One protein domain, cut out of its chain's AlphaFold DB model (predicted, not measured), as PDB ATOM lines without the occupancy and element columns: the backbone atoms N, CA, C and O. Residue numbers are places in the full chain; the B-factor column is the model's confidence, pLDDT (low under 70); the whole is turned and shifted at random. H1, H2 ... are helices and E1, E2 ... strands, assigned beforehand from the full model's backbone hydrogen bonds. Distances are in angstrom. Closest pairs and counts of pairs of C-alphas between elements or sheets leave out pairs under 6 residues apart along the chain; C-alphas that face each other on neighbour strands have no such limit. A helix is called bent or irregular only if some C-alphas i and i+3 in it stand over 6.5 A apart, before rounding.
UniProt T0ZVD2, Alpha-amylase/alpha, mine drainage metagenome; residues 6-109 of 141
ATOM      1  N   TYR A   6     -54.416 -46.481 -11.634       91.12
ATOM      2  CA  TYR A   6     -53.081 -46.718 -12.175       91.12
ATOM      3  C   TYR A   6     -52.284 -45.416 -12.178       91.12
ATOM      4  O   TYR A   6     -52.683 -44.441 -12.813       91.12
ATOM      5  N   LEU A   7     -51.158 -45.403 -11.466       91.62
ATOM      6  CA  LEU A   7     -50.301 -44.235 -11.301       91.62
ATOM      7  C   LEU A   7     -48.883 -44.557 -11.777       91.62
ATOM      8  O   LEU A   7     -48.334 -45.612 -11.456       91.62
ATOM      9  N   HIS A   8     -48.274 -43.632 -12.515       92.75
ATOM     10  CA  HIS A   8     -46.909 -43.766 -13.011       92.75
ATOM     11  C   HIS A   8     -46.035 -42.605 -12.527       92.75
ATOM     12  O   HIS A   8     -46.373 -41.438 -12.720       92.75
ATOM     13  N   MET A   9     -44.906 -42.927 -11.899       93.75
ATOM     14  CA  MET A   9     -43.952 -41.968 -11.349       93.75
ATOM     15  C   MET A   9     -42.670 -41.959 -12.181       93.75
ATOM     16  O   MET A   9     -41.857 -42.893 -12.147       93.75
ATOM     17  N   HIS A  10     -42.477 -40.858 -12.902       93.50
ATOM     18  CA  HIS A  10     -41.297 -40.622 -13.716       93.50
ATOM     19  C   HIS A  10     -40.704 -39.235 -13.454       93.50
ATOM     20  O   HIS A  10     -41.408 -38.224 -13.472       93.50
ATOM     21  N   GLN A  11     -39.392 -39.199 -13.215       92.94
ATOM     22  CA  GLN A  11     -38.575 -37.990 -13.290       92.94
ATOM     23  C   GLN A  11     -37.337 -38.295 -14.144       92.94
ATOM     24  O   GLN A  11     -36.548 -39.173 -13.774       92.94
ATOM     25  N   PRO A  12     -37.183 -37.624 -15.302       93.94
ATOM     26  CA  PRO A  12     -36.004 -37.764 -16.142       93.94
ATOM     27  C   PRO A  12     -34.856 -36.881 -15.644       93.94
ATOM     28  O   PRO A  12     -35.048 -35.930 -14.883       93.94
ATOM     29  N   TRP A  13     -33.652 -37.172 -16.128       93.31
ATOM     30  CA  TRP A  13     -32.506 -36.279 -15.994       93.31
ATOM     31  C   TRP A  13     -32.583 -35.171 -17.046       93.31
ATOM     32  O   TRP A  13     -32.627 -35.435 -18.246       93.31
ATOM     33  N   ARG A  14     -32.621 -33.916 -16.597       91.88
ATOM     34  CA  ARG A  14     -32.649 -32.734 -17.466       91.88
ATOM     35  C   ARG A  14     -31.235 -32.362 -17.884       91.88
ATOM     36  O   ARG A  14     -30.339 -32.290 -17.041       91.88
ATOM     37  N   LEU A  15     -31.060 -32.112 -19.176       91.50
ATOM     38  CA  LEU A  15     -29.794 -31.647 -19.728       91.50
ATOM     39  C   LEU A  15     -29.448 -30.265 -19.176       91.50
ATOM     40  O   LEU A  15     -30.320 -29.410 -18.990       91.50
ATOM     41  N   GLY A  16     -28.159 -30.065 -18.922       87.69
ATOM     42  CA  GLY A  16     -27.616 -28.741 -18.674       87.69
ATOM     43  C   GLY A  16     -27.565 -27.915 -19.955       87.69
ATOM     44  O   GLY A  16     -27.932 -28.366 -21.043       87.69
ATOM     45  N   ARG A  17     -27.078 -26.678 -19.840       86.81
ATOM     46  CA  ARG A  17     -26.788 -25.856 -21.016       86.81
ATOM     47  C   ARG A  17     -25.576 -26.449 -21.738       86.81
ATOM     48  O   ARG A  17     -24.446 -26.136 -21.392       86.81
ATOM     49  N   PHE A  18     -25.841 -27.302 -22.721       85.88
ATOM     50  CA  PHE A  18     -24.828 -28.028 -23.479       85.88
ATOM     51  C   PHE A  18     -24.899 -27.627 -24.955       85.88
ATOM     52  O   PHE A  18     -25.968 -27.698 -25.565       85.88
ATOM     53  N   ARG A  19     -23.787 -27.158 -25.529       86.12
ATOM     54  CA  ARG A  19     -23.690 -26.772 -26.945       86.12
ATOM     55  C   ARG A  19     -22.880 -27.808 -27.718       86.12
ATOM     56  O   ARG A  19     -22.078 -28.532 -27.147       86.12
ATOM     57  N   TYR A  20     -23.022 -27.812 -29.043       84.69
ATOM     58  CA  TYR A  20     -22.199 -28.651 -29.925       84.69
ATOM     59  C   TYR A  20     -20.690 -28.437 -29.704       84.69
ATOM     60  O   TYR A  20     -19.916 -29.386 -29.704       84.69
ATOM     61  N   LEU A  21     -20.280 -27.195 -29.432       88.56
ATOM     62  CA  LEU A  21     -18.885 -26.840 -29.152       88.56
ATOM     63  C   LEU A  21     -18.352 -27.419 -27.832       88.56
ATOM     64  O   LEU A  21     -17.145 -27.464 -27.636       88.56
ATOM     65  N   ASP A  22     -19.234 -27.844 -26.923       82.94
ATOM     66  CA  ASP A  22     -18.844 -28.440 -25.645       82.94
ATOM     67  C   ASP A  22     -18.548 -29.950 -25.778       82.94
ATOM     68  O   ASP A  22     -18.135 -30.588 -24.804       82.94
ATOM     69  N   LEU A  23     -18.723 -30.549 -26.962       85.06
ATOM     70  CA  LEU A  23     -18.375 -31.950 -27.207       85.06
ATOM     71  C   LEU A  23     -16.869 -32.178 -27.013       85.06
ATOM     72  O   LEU A  23     -16.039 -31.441 -27.532       85.06
ATOM     73  N   GLY A  24     -16.508 -33.202 -26.236       85.81
ATOM     74  CA  GLY A  24     -15.110 -33.512 -25.911       85.81
ATOM     75  C   GLY A  24     -14.473 -32.609 -24.847       85.81
ATOM     76  O   GLY A  24     -13.373 -32.903 -24.395       85.81
ATOM     77  N   SER A  25     -15.168 -31.566 -24.376       84.62
ATOM     78  CA  SER A  25     -14.649 -30.642 -23.349       84.62
ATOM     79  C   SER A  25     -14.588 -31.228 -21.929       84.62
ATOM     80  O   SER A  25     -14.092 -30.578 -21.012       84.62
ATOM     81  N   GLY A  26     -15.144 -32.427 -21.716       84.56
ATOM     82  CA  GLY A  26     -15.290 -33.038 -20.390       84.56
ATOM     83  C   GLY A  26     -16.421 -32.444 -19.540       84.56
ATOM     84  O   GLY A  26     -16.618 -32.878 -18.406       84.56
ATOM     85  N   ARG A  27     -17.195 -31.480 -20.064       86.19
ATOM     86  CA  ARG A  27     -18.361 -30.926 -19.361       86.19
ATOM     87  C   ARG A  27     -19.458 -31.985 -19.181       86.19
ATOM     88  O   ARG A  27     -19.773 -32.698 -20.136       86.19
ATOM     89  N   PRO A  28     -20.080 -32.079 -17.991       85.50
ATOM     90  CA  PRO A  28     -21.172 -33.013 -17.760       85.50
ATOM     91  C   PRO A  28     -22.405 -32.632 -18.589       85.50
ATOM     92  O   PRO A  28     -22.792 -31.466 -18.664       85.50
ATOM     93  N   TYR A  29     -23.053 -33.636 -19.184       87.62
ATOM     94  CA  TYR A  29     -24.270 -33.451 -19.984       87.62
ATOM     95  C   TYR A  29     -25.481 -33.017 -19.148       87.62
ATOM     96  O   TYR A  29     -26.348 -32.279 -19.622       87.62
ATOM     97  N   PHE A  30     -25.559 -33.484 -17.902       91.00
ATOM     98  CA  PHE A  30     -26.688 -33.240 -17.011       91.00
ATOM     99  C   PHE A  30     -26.339 -32.211 -15.944       91.00
ATOM    100  O   PHE A  30     -25.277 -32.264 -15.329       91.00
ATOM    101  N   ASP A  31     -27.284 -31.313 -15.683       91.75
ATOM    102  CA  ASP A  31     -27.203 -30.361 -14.579       91.75
ATOM    103  C   ASP A  31     -27.750 -31.021 -13.306       91.75
ATOM    104  O   ASP A  31     -28.951 -30.991 -13.021       91.75
ATOM    105  N   VAL A  32     -26.877 -31.728 -12.588       92.38
ATOM    106  CA  VAL A  32     -27.256 -32.560 -11.434       92.38
ATOM    107  C   VAL A  32     -27.868 -31.720 -10.311       92.38
ATOM    108  O   VAL A  32     -28.902 -32.099  -9.757       92.38
ATOM    109  N   GLU A  33     -27.282 -30.561 -10.016       92.69
ATOM    110  CA  GLU A  33     -27.759 -29.668  -8.958       92.69
ATOM    111  C   GLU A  33     -29.169 -29.164  -9.250       92.69
ATOM    112  O   GLU A  33     -30.066 -29.291  -8.409       92.69
ATOM    113  N   ARG A  34     -29.407 -28.679 -10.475       93.50
ATOM    114  CA  ARG A  34     -30.736 -28.232 -10.890       93.50
ATOM    115  C   ARG A  34     -31.747 -29.370 -10.878       93.50
ATOM    116  O   ARG A  34     -32.889 -29.160 -10.466       93.50
ATOM    117  N   ASN A  35     -31.358 -30.570 -11.309       94.69
ATOM    118  CA  ASN A  35     -32.243 -31.734 -11.264       94.69
ATOM    119  C   ASN A  35     -32.669 -32.059  -9.831       94.69
ATOM    120  O   ASN A  35     -33.862 -32.233  -9.586       94.69
ATOM    121  N   PHE A  36     -31.737 -32.076  -8.878       95.44
ATOM    122  CA  PHE A  36     -32.067 -32.337  -7.478       95.44
ATOM    123  C   PHE A  36     -32.873 -31.212  -6.833       95.44
ATOM    124  O   PHE A  36     -33.803 -31.505  -6.081       95.44
ATOM    125  N   ALA A  37     -32.592 -29.948  -7.151       95.44
ATOM    126  CA  ALA A  37     -33.392 -28.821  -6.675       95.44
ATOM    127  C   ALA A  37     -34.849 -28.917  -7.164       95.44
ATOM    128  O   ALA A  37     -35.787 -28.783  -6.376       95.44
ATOM    129  N   ILE A  38     -35.048 -29.230  -8.450       95.19
ATOM    130  CA  ILE A  38     -36.382 -29.451  -9.019       95.19
ATOM    131  C   ILE A  38     -37.053 -30.659  -8.361       95.19
ATOM    132  O   ILE A  38     -38.220 -30.569  -7.980       95.19
ATOM    133  N   PHE A  39     -36.329 -31.771  -8.202       96.62
ATOM    134  CA  PHE A  39     -36.868 -32.984  -7.594       96.62
ATOM    135  C   PHE A  39     -37.377 -32.721  -6.174       96.62
ATOM    136  O   PHE A  39     -38.508 -33.090  -5.871       96.62
ATOM    137  N   ARG A  40     -36.594 -32.035  -5.328       96.56
ATOM    138  CA  ARG A  40     -37.000 -31.657  -3.960       96.56
ATOM    139  C   ARG A  40     -38.278 -30.825  -3.959       96.56
ATOM    140  O   ARG A  40     -39.243 -31.188  -3.295       96.56
ATOM    141  N   GLY A  41     -38.327 -29.779  -4.785       96.44
ATOM    142  CA  GLY A  41     -39.504 -28.916  -4.867       96.44
ATOM    143  C   GLY A  41     -40.766 -29.650  -5.337       96.44
ATOM    144  O   GLY A  41     -41.860 -29.378  -4.846       96.44
ATOM    145  N   ILE A  42     -40.644 -30.593  -6.278       96.38
ATOM    146  CA  ILE A  42     -41.781 -31.424  -6.707       96.38
ATOM    147  C   ILE A  42     -42.145 -32.450  -5.625       96.38
ATOM    148  O   ILE A  42     -43.328 -32.698  -5.400       96.38
ATOM    149  N   ALA A  43     -41.160 -33.029  -4.940       96.56
ATOM    150  CA  ALA A  43     -41.393 -34.007  -3.885       96.56
ATOM    151  C   ALA A  43     -42.235 -33.431  -2.744       96.56
ATOM    152  O   ALA A  43     -43.218 -34.058  -2.351       96.56
ATOM    153  N   GLU A  44     -41.907 -32.223  -2.286       96.19
ATOM    154  CA  GLU A  44     -42.637 -31.520  -1.225       96.19
ATOM    155  C   GLU A  44     -44.058 -31.137  -1.647       96.19
ATOM    156  O   GLU A  44     -45.006 -31.320  -0.888       96.19
ATOM    157  N   ARG A  45     -44.235 -30.645  -2.880       96.12
ATOM    158  CA  ARG A  45     -45.543 -30.163  -3.350       96.12
ATOM    159  C   ARG A  45     -46.473 -31.262  -3.856       96.12
ATOM    160  O   ARG A  45     -47.686 -31.077  -3.847       96.12
ATOM    161  N   CYS A  46     -45.927 -32.368  -4.356       95.06
ATOM    162  CA  CYS A  46     -46.695 -33.370  -5.094       95.06
ATOM    163  C   CYS A  46     -46.526 -34.778  -4.524       95.06
ATOM    164  O   CYS A  46     -47.518 -35.380  -4.120       95.06
ATOM    165  N   TYR A  47     -45.303 -35.317  -4.470       95.12
ATOM    166  CA  TYR A  47     -45.118 -36.742  -4.161       95.12
ATOM    167  C   TYR A  47     -45.478 -37.087  -2.720       95.12
ATOM    168  O   TYR A  47     -46.261 -38.006  -2.501       95.12
ATOM    169  N   LEU A  48     -44.946 -36.347  -1.748       96.06
ATOM    170  CA  LEU A  48     -45.237 -36.573  -0.334       96.06
ATOM    171  C   LEU A  48     -46.734 -36.419  -0.013       96.06
ATOM    172  O   LEU A  48     -47.316 -37.394   0.469       96.06
ATOM    173  N   PRO A  49     -47.405 -35.297  -0.351       97.12
ATOM    174  CA  PRO A  49     -48.822 -35.144  -0.029       97.12
ATOM    175  C   PRO A  49     -49.718 -36.133  -0.785       97.12
ATOM    176  O   PRO A  49     -50.738 -36.572  -0.254       97.12
ATOM    177  N   ALA A  50     -49.362 -36.523  -2.016       95.31
ATOM    178  CA  ALA A  50     -50.115 -37.540  -2.744       95.31
ATOM    179  C   ALA A  50     -49.987 -38.920  -2.086       95.31
ATOM    180  O   ALA A  50     -50.996 -39.594  -1.886       95.31
ATOM    181  N   LEU A  51     -48.772 -39.332  -1.713       94.94
ATOM    182  CA  LEU A  51     -48.543 -40.623  -1.064       94.94
ATOM    183  C   LEU A  51     -49.228 -40.699   0.301       94.94
ATOM    184  O   LEU A  51     -49.841 -41.718   0.600       94.94
ATOM    185  N   GLU A  52     -49.203 -39.627   1.092       95.56
ATOM    186  CA  GLU A  52     -49.913 -39.574   2.377       95.56
ATOM    187  C   GLU A  52     -51.425 -39.762   2.209       95.56
ATOM    188  O   GLU A  52     -52.041 -40.540   2.941       95.56
ATOM    189  N   ARG A  53     -52.023 -39.127   1.193       94.50
ATOM    190  CA  ARG A  53     -53.443 -39.320   0.863       94.50
ATOM    191  C   ARG A  53     -53.746 -40.749   0.422       94.50
ATOM    192  O   ARG A  53     -54.751 -41.306   0.849       94.50
ATOM    193  N   LEU A  54     -52.881 -41.350  -0.395       92.56
ATOM    194  CA  LEU A  54     -53.047 -42.736  -0.845       92.56
ATOM    195  C   LEU A  54     -52.932 -43.733   0.315       92.56
ATOM    196  O   LEU A  54     -53.728 -44.663   0.391       92.56
ATOM    197  N   ILE A  55     -51.982 -43.522   1.230       92.12
ATOM    198  CA  ILE A  55     -51.814 -44.339   2.442       92.12
ATOM    199  C   ILE A  55     -53.067 -44.242   3.311       92.12
ATOM    200  O   ILE A  55     -53.570 -45.259   3.784       92.12
ATOM    201  N   ARG A  56     -53.586 -43.025   3.508       93.00
ATOM    202  CA  ARG A  56     -54.814 -42.797   4.270       93.00
ATOM    203  C   ARG A  56     -56.008 -43.515   3.638       93.00
ATOM    204  O   ARG A  56     -56.668 -44.280   4.329       93.00
ATOM    205  N   ALA A  57     -56.224 -43.344   2.335       90.38
ATOM    206  CA  ALA A  57     -57.311 -44.010   1.616       90.38
ATOM    207  C   ALA A  57     -57.212 -45.543   1.700       90.38
ATOM    208  O   ALA A  57     -58.205 -46.213   1.956       90.38
ATOM    209  N   ALA A  58     -56.002 -46.097   1.564       88.69
ATOM    210  CA  ALA A  58     -55.767 -47.536   1.688       88.69
ATOM    211  C   ALA A  58     -56.017 -48.080   3.107       88.69
ATOM    212  O   ALA A  58     -56.300 -49.264   3.263       88.69
ATOM    213  N   ARG A  59     -55.896 -47.239   4.144       87.75
ATOM    214  CA  ARG A  59     -56.215 -47.607   5.534       87.75
ATOM    215  C   ARG A  59     -57.706 -47.499   5.845       87.75
ATOM    216  O   ARG A  59     -58.198 -48.275   6.654       87.75
ATOM    217  N   GLU A  60     -58.392 -46.530   5.248       89.56
ATOM    218  CA  GLU A  60     -59.820 -46.281   5.477       89.56
ATOM    219  C   GLU A  60     -60.715 -47.281   4.730       89.56
ATOM    220  O   GLU A  60     -61.756 -47.669   5.257       89.56
ATOM    221  N   ASP A  61     -60.310 -47.736   3.539       85.69
ATOM    222  CA  ASP A  61     -61.101 -48.654   2.714       85.69
ATOM    223  C   ASP A  61     -60.296 -49.878   2.246       85.69
ATOM    224  O   ASP A  61     -59.424 -49.797   1.381       85.69
ATOM    225  N   SER A  62     -60.666 -51.057   2.757       79.62
ATOM    226  CA  SER A  62     -60.107 -52.353   2.332       79.62
ATOM    227  C   SER A  62     -60.422 -52.729   0.871       79.62
ATOM    228  O   SER A  62     -59.776 -53.606   0.292       79.62
ATOM    229  N   GLY A  63     -61.412 -52.075   0.257       82.81
ATOM    230  CA  GLY A  63     -61.776 -52.204  -1.151       82.81
ATOM    231  C   GLY A  63     -60.934 -51.343  -2.095       82.81
ATOM    232  O   GLY A  63     -60.967 -51.581  -3.310       82.81
ATOM    233  N   PHE A  64     -60.155 -50.393  -1.567       84.69
ATOM    234  CA  PHE A  64     -59.323 -49.491  -2.354       84.69
ATOM    235  C   PHE A  64     -58.197 -50.254  -3.061       84.69
ATOM    236  O   PHE A  64     -57.395 -50.961  -2.450       84.69
ATOM    237  N   ARG A  65     -58.120 -50.110  -4.388       85.06
ATOM    238  CA  ARG A  65     -57.108 -50.775  -5.221       85.06
ATOM    239  C   ARG A  65     -56.330 -49.758  -6.035       85.06
ATOM    240  O   ARG A  65     -56.909 -48.963  -6.775       85.06
ATOM    241  N   LEU A  66     -55.007 -49.862  -5.968       88.00
ATOM    242  CA  LEU A  66     -54.098 -49.037  -6.753       88.00
ATOM    243  C   LEU A  66     -52.968 -49.888  -7.345       88.00
ATOM    244  O   LEU A  66     -52.554 -50.893  -6.767       88.00
ATOM    245  N   SER A  67     -52.467 -49.471  -8.499       88.81
ATOM    246  CA  SER A  67     -51.274 -49.999  -9.149       88.81
ATOM    247  C   SER A  67     -50.304 -48.846  -9.379       88.81
ATOM    248  O   SER A  67     -50.655 -47.867 -10.035       88.81
ATOM    249  N   LEU A  68     -49.089 -48.966  -8.848       90.12
ATOM    250  CA  LEU A  68     -48.053 -47.945  -8.961       90.12
ATOM    251  C   LEU A  68     -46.891 -48.464  -9.803       90.12
ATOM    252  O   LEU A  68     -46.331 -49.508  -9.492       90.12
ATOM    253  N   SER A  69     -46.502 -47.709 -10.824       91.62
ATOM    254  CA  SER A  69     -45.305 -47.956 -11.625       91.62
ATOM    255  C   SER A  69     -44.285 -46.854 -11.356       91.62
ATOM    256  O   SER A  69     -44.601 -45.674 -11.494       91.62
ATOM    257  N   VAL A  70     -43.060 -47.218 -10.976       91.81
ATOM    258  CA  VAL A  70     -41.992 -46.260 -10.654       91.81
ATOM    259  C   VAL A  70     -40.777 -46.536 -11.529       91.81
ATOM    260  O   VAL A  70     -40.295 -47.663 -11.603       91.81
ATOM    261  N   THR A  71     -40.271 -45.504 -12.202       94.12
ATOM    262  CA  THR A  71     -39.082 -45.636 -13.063       94.12
ATOM    263  C   THR A  71     -37.779 -45.726 -12.259       94.12
ATOM    264  O   THR A  71     -37.659 -45.158 -11.174       94.12
ATOM    265  N   GLY A  72     -36.766 -46.413 -12.803       92.62
ATOM    266  CA  GLY A  72     -35.451 -46.539 -12.155       92.62
ATOM    267  C   GLY A  72     -34.762 -45.189 -11.936       92.62
ATOM    268  O   GLY A  72     -34.296 -44.916 -10.833       92.62
ATOM    269  N   THR A  73     -34.812 -44.300 -12.935       93.25
ATOM    270  CA  THR A  73     -34.253 -42.939 -12.837       93.25
ATOM    271  C   THR A  73     -34.900 -42.133 -11.715       93.25
ATOM    272  O   THR A  73     -34.218 -41.400 -11.003       93.25
ATOM    273  N   PHE A  74     -36.210 -42.305 -11.510       95.75
ATOM    274  CA  PHE A  74     -36.916 -41.681 -10.398       95.75
ATOM    275  C   PHE A  74     -36.382 -42.176  -9.053       95.75
ATOM    276  O   PHE A  74     -36.119 -41.363  -8.171       95.75
ATOM    277  N   LEU A  75     -36.200 -43.491  -8.885       94.62
ATOM    278  CA  LEU A  75     -35.685 -44.056  -7.633       94.62
ATOM    279  C   LEU A  75     -34.257 -43.588  -7.337       94.62
ATOM    280  O   LEU A  75     -33.950 -43.289  -6.186       94.62
ATOM    281  N   GLU A  76     -33.393 -43.505  -8.346       93.12
ATOM    282  CA  GLU A  76     -32.025 -42.996  -8.193       93.12
ATOM    283  C   GLU A  76     -32.006 -41.536  -7.732       93.12
ATOM    284  O   GLU A  76     -31.324 -41.198  -6.759       93.12
ATOM    285  N   GLN A  77     -32.812 -40.683  -8.371       94.81
ATOM    286  CA  GLN A  77     -32.945 -39.287  -7.963       94.81
ATOM    287  C   GLN A  77     -33.557 -39.172  -6.562       94.81
ATOM    288  O   GLN A  77     -33.050 -38.410  -5.743       94.81
ATOM    289  N   ALA A  78     -34.580 -39.968  -6.243       95.62
ATOM    290  CA  ALA A  78     -35.235 -39.956  -4.938       95.62
ATOM    291  C   ALA A  78     -34.282 -40.334  -3.796       95.62
ATOM    292  O   ALA A  78     -34.303 -39.676  -2.758       95.62
ATOM    293  N   ARG A  79     -33.411 -41.340  -3.986       94.62
ATOM    294  CA  ARG A  79     -32.430 -41.767  -2.967       94.62
ATOM    295  C   ARG A  79     -31.517 -40.630  -2.523       94.62
ATOM    296  O   ARG A  79     -31.141 -40.586  -1.359       94.62
ATOM    297  N   THR A  80     -31.178 -39.738  -3.451       93.44
ATOM    298  CA  THR A  80     -30.251 -38.631  -3.197       93.44
ATOM    299  C   THR A  80     -30.990 -37.357  -2.801       93.44
ATOM    300  O   THR A  80     -30.615 -36.690  -1.843       93.44
ATOM    301  N   ALA A  81     -32.044 -36.999  -3.536       94.19
ATOM    302  CA  ALA A  81     -32.703 -35.706  -3.404       94.19
ATOM    303  C   ALA A  81     -33.808 -35.680  -2.343       94.19
ATOM    304  O   ALA A  81     -33.964 -34.654  -1.690       94.19
ATOM    305  N   ALA A  82     -34.584 -36.756  -2.174       95.12
ATOM    306  CA  ALA A  82     -35.679 -36.803  -1.201       95.12
ATOM    307  C   ALA A  82     -35.966 -38.248  -0.737       95.12
ATOM    308  O   ALA A  82     -36.947 -38.862  -1.180       95.12
ATOM    309  N   PRO A  83     -35.145 -38.806   0.175       95.56
ATOM    310  CA  PRO A  83     -35.299 -40.184   0.648       95.56
ATOM    311  C   PRO A  83     -36.649 -40.437   1.336       95.56
ATOM    312  O   PRO A  83     -37.187 -41.537   1.231       95.56
ATOM    313  N   ALA A  84     -37.268 -39.404   1.919       95.44
ATOM    314  CA  ALA A  84     -38.603 -39.485   2.516       95.44
ATOM    315  C   ALA A  84     -39.677 -40.012   1.542       95.44
ATOM    316  O   ALA A  84     -40.597 -40.717   1.952       95.44
ATOM    317  N   VAL A  85     -39.552 -39.733   0.236       95.56
ATOM    318  CA  VAL A  85     -40.479 -40.258  -0.782       95.56
ATOM    319  C   VAL A  85     -40.400 -41.785  -0.853       95.56
ATOM    320  O   VAL A  85     -41.425 -42.455  -0.958       95.56
ATOM    321  N   ILE A  86     -39.195 -42.349  -0.757       95.06
ATOM    322  CA  ILE A  86     -38.975 -43.801  -0.768       95.06
ATOM    323  C   ILE A  86     -39.594 -44.440   0.473       95.06
ATOM    324  O   ILE A  86     -40.211 -45.502   0.374       95.06
ATOM    325  N   ASP A  87     -39.472 -43.796   1.629       94.62
ATOM    326  CA  ASP A  87     -40.036 -44.323   2.868       94.62
ATOM    327  C   ASP A  87     -41.565 -44.318   2.848       94.62
ATOM    328  O   ASP A  87     -42.178 -45.322   3.217       94.62
ATOM    329  N   ARG A  88     -42.192 -43.272   2.294       94.19
ATOM    330  CA  ARG A  88     -43.644 -43.249   2.051       94.19
ATOM    331  C   ARG A  88     -44.088 -44.292   1.029       94.19
ATOM    332  O   ARG A  88     -45.107 -44.944   1.230       94.19
ATOM    333  N   LEU A  89     -43.317 -44.514  -0.037       93.25
ATOM    334  CA  LEU A  89     -43.597 -45.587  -0.997       93.25
ATOM    335  C   LEU A  89     -43.560 -46.970  -0.335       93.25
ATOM    336  O   LEU A  89     -44.425 -47.808  -0.596       93.25
ATOM    337  N   ARG A  90     -42.590 -47.207   0.555       91.81
ATOM    338  CA  ARG A  90     -42.519 -48.434   1.362       91.81
ATOM    339  C   ARG A  90     -43.692 -48.551   2.327       91.81
ATOM    340  O   ARG A  90     -44.218 -49.643   2.504       91.81
ATOM    341  N   GLU A  91     -44.101 -47.454   2.957       91.38
ATOM    342  CA  GLU A  91     -45.273 -47.420   3.834       91.38
ATOM    343  C   GLU A  91     -46.553 -47.789   3.075       91.38
ATOM    344  O   GLU A  91     -47.255 -48.709   3.493       91.38
ATOM    345  N   LEU A  92     -46.794 -47.160   1.920       89.44
ATOM    346  CA  LEU A  92     -47.928 -47.457   1.040       89.44
ATOM    347  C   LEU A  92     -47.937 -48.922   0.588       89.44
ATOM    348  O   LEU A  92     -48.983 -49.572   0.536       89.44
ATOM    349  N   TYR A  93     -46.757 -49.465   0.292       85.56
ATOM    350  CA  TYR A  93     -46.612 -50.870  -0.057       85.56
ATOM    351  C   TYR A  93     -47.017 -51.800   1.097       85.56
ATOM    352  O   TYR A  93     -47.737 -52.770   0.873       85.56
ATOM    353  N   ARG A  94     -46.614 -51.485   2.337       85.06
ATOM    354  CA  ARG A  94     -46.995 -52.266   3.528       85.06
ATOM    355  C   ARG A  94     -48.490 -52.185   3.818       85.06
ATOM    356  O   ARG A  94     -49.075 -53.203   4.165       85.06
ATOM    357  N   THR A  95     -49.124 -51.024   3.633       82.25
ATOM    358  CA  THR A  95     -50.580 -50.895   3.831       82.25
ATOM    359  C   THR A  95     -51.390 -51.729   2.840       82.25
ATOM    360  O   THR A  95     -52.492 -52.148   3.166       82.25
ATOM    361  N   GLY A  96     -50.841 -52.005   1.652       68.75
ATOM    362  CA  GLY A  96     -51.479 -52.852   0.644       68.75
ATOM    363  C   GLY A  96     -51.214 -54.357   0.791       68.75
ATOM    364  O   GLY A  96     -51.751 -55.137   0.001       68.75
ATOM    365  N   GLN A  97     -50.386 -54.800   1.747       56.69
ATOM    366  CA  GLN A  97     -50.040 -56.217   1.895       56.69
ATOM    367  C   GLN A  97     -51.148 -57.034   2.577       56.69
ATOM    368  O   GLN A  97     -51.064 -57.409   3.740       56.69
ATOM    369  N   GLY A  98     -52.141 -57.386   1.760       50.44
ATOM    370  CA  GLY A  98     -52.806 -58.693   1.762       50.44
ATOM    371  C   GLY A  98     -52.410 -59.561   0.547       50.44
ATOM    372  O   GLY A  98     -53.080 -60.548   0.260       50.44
ATOM    373  N   GLY A  99     -51.362 -59.196  -0.212       46.12
ATOM    374  CA  GLY A  99     -50.927 -59.909  -1.425       46.12
ATOM    375  C   GLY A  99     -49.440 -59.721  -1.774       46.12
ATOM    376  O   GLY A  99     -48.840 -58.692  -1.467       46.12
ATOM    377  N   ALA A 100     -48.846 -60.742  -2.403       44.12
ATOM    378  CA  ALA A 100     -47.405 -60.881  -2.658       44.12
ATOM    379  C   ALA A 100     -46.786 -59.787  -3.575       44.12
ATOM    380  O   ALA A 100     -47.478 -59.248  -4.444       44.12
ATOM    381  N   PRO A 101     -45.473 -59.479  -3.444       50.31
ATOM    382  CA  PRO A 101     -44.787 -58.463  -4.252       50.31
ATOM    383  C   PRO A 101     -44.806 -58.742  -5.761       50.31
ATOM    384  O   PRO A 101     -44.439 -59.831  -6.200       50.31
ATOM    385  N   ARG A 102     -45.120 -57.718  -6.570       52.50
ATOM    386  CA  ARG A 102     -44.805 -57.700  -8.007       52.50
ATOM    387  C   ARG A 102     -43.346 -57.272  -8.231       52.50
ATOM    388  O   ARG A 102     -42.779 -56.510  -7.446       52.50
ATOM    389  N   ARG A 103     -42.718 -57.824  -9.280       50.28
ATOM    390  CA  ARG A 103     -41.267 -57.740  -9.572       50.28
ATOM    391  C   ARG A 103     -40.703 -56.314  -9.622       50.28
ATOM    392  O   ARG A 103     -39.537 -56.109  -9.311       50.28
ATOM    393  N   ASP A 104     -41.517 -55.348 -10.008       60.12
ATOM    394  CA  ASP A 104     -41.186 -53.934 -10.171       60.12
ATOM    395  C   ASP A 104     -40.975 -53.182  -8.844       60.12
ATOM    396  O   ASP A 104     -40.269 -52.177  -8.819       60.12
ATOM    397  N   LEU A 105     -41.498 -53.697  -7.724       57.25
ATOM    398  CA  LEU A 105     -41.379 -53.067  -6.398       57.25
ATOM    399  C   LEU A 105     -40.361 -53.757  -5.469       57.25
ATOM    400  O   LEU A 105     -40.116 -53.289  -4.356       57.25
ATOM    401  N   LEU A 106     -39.699 -54.822  -5.940       60.00
ATOM    402  CA  LEU A 106     -38.627 -55.529  -5.219       60.00
ATOM    403  C   LEU A 106     -37.502 -54.615  -4.677       60.00
ATOM    404  O   LEU A 106     -37.046 -54.867  -3.558       60.00
ATOM    405  N   PRO A 107     -37.073 -53.533  -5.366       62.50
ATOM    406  CA  PRO A 107     -36.031 -52.637  -4.850       62.50
ATOM    407  C   PRO A 107     -36.418 -51.867  -3.578       62.50
ATOM    408  O   PRO A 107     -35.544 -51.331  -2.894       62.50
ATOM    409  N   LEU A 108     -37.715 -51.770  -3.270       58.03
ATOM    410  CA  LEU A 108     -38.229 -51.079  -2.085       58.03
ATOM    411  C   LEU A 108     -38.356 -52.008  -0.876       58.03
ATOM    412  O   LEU A 108     -38.261 -51.533   0.256       58.03
ATOM    413  N   ALA A 109     -38.490 -53.316  -1.111       58.31
ATOM    414  CA  ALA A 109     -38.700 -54.346  -0.094       58.31
ATOM    415  C   ALA A 109     -37.431 -54.742   0.694       58.31
ATOM    416  O   ALA A 109     -37.480 -55.661   1.502       58.31
TER     417      ALA A 109
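AT A GLANCE: This is residues 6 to 109 of the 141 residues of the protein "Alpha-amylase/alpha" of mine drainage metagenome (UniProt T0ZVD2). What does the model look like? A long bent helix H1 makes one side of the body, with H3 alongside its second arm H1b and H2 across its first arm H1a, while the parallel strands E1 and E2 make a small second layer. The long stretch between E1 and H1 reaches past one end of the body as an arm, of which residues 20 to 26 stick out. What is it made of? The printed part has 104 residues with two named strands and four named helices in the order E1, H1, E2, H2, H3, H4; its class is mostly helix. It is loose, with a radius of gyration of the C-alphas of 16.9 A and spans of 58 by 28 by 20 A.

HOW THE PARTS SIT: How are the strands paired? E1, residues 6 to 9, and E2, residues 66 to 70, are parallel neighbours at 23 degrees, with N 7 and O 67 2.9 A apart and N 9 and O 69 2.8 A apart, both within hydrogen-bond range. With H1, residues 32 to 60, between them they form a strand-helix-strand unit, two parallel neighbour strands joined through a helix, with a right-handed crossover. Is H1 straight? It was assigned as one helix by its hydrogen bonds but is bent, with C-alphas 45 and 48 7.1 A apart; its arms H1a, residues 32 to 45, and H1b, residues 48 to 60, stand at a steep tilt of 39 degrees. How do the later helices stand? H2, residues 72 to 81, touches residues 36 to 40 of H1a about perpendicular at 87 degrees, the closest C-alphas being those of Phe 36 and Ala 81, 5.3 A apart. H3, residues 83 to 95, touches H1b the same way at a shallow tilt of 13 degrees, the closest C-alphas being those of Ile 55 and Leu 92, 5.2 A apart. H4, residues 103 to 108, is irregular, with C-alphas 104 and 107 7.5 A apart, and only just touches residues 86 to 90 of H3, with 3 pairs of C-alphas within 8 A, the closest those of Arg 90 and Leu 108, 6.1 A apart. Are the helix backbones complete? Every O i to N i+4 pair is within hydrogen-bond range in H1a, H1b and H3, against 5 of 6 in H2 and 0 of 2 in H4, where 1 of 3 O i to N i+3 pairs is within range.

IN THESE COORDINATES: Where does E1 begin? Its C-alpha 6 is at (-53.081, -46.718, -12.175). How long are the helices? H1a begins at C-alpha 32, (-27.256, -32.560, -11.434), and measures 20.1 A from first to last C-alpha; H1b measures 18.5 A, H3 18.9 A and H2 14.2 A. Where does H4 end? Its C-alpha 108 is at (-38.229, -51.079, -2.085).

THE WHOLE: How large is it? The two C-alphas farthest apart, those of Leu 21 and Ser 62, are 57.8 A apart. Are there cuts or long links? The printed part has no cut, and the link from E1 to H1, 22 residues, is long. Where is confidence low? Residues 96 to 109 have a pLDDT under 70; the mean of the printed part is 86.6.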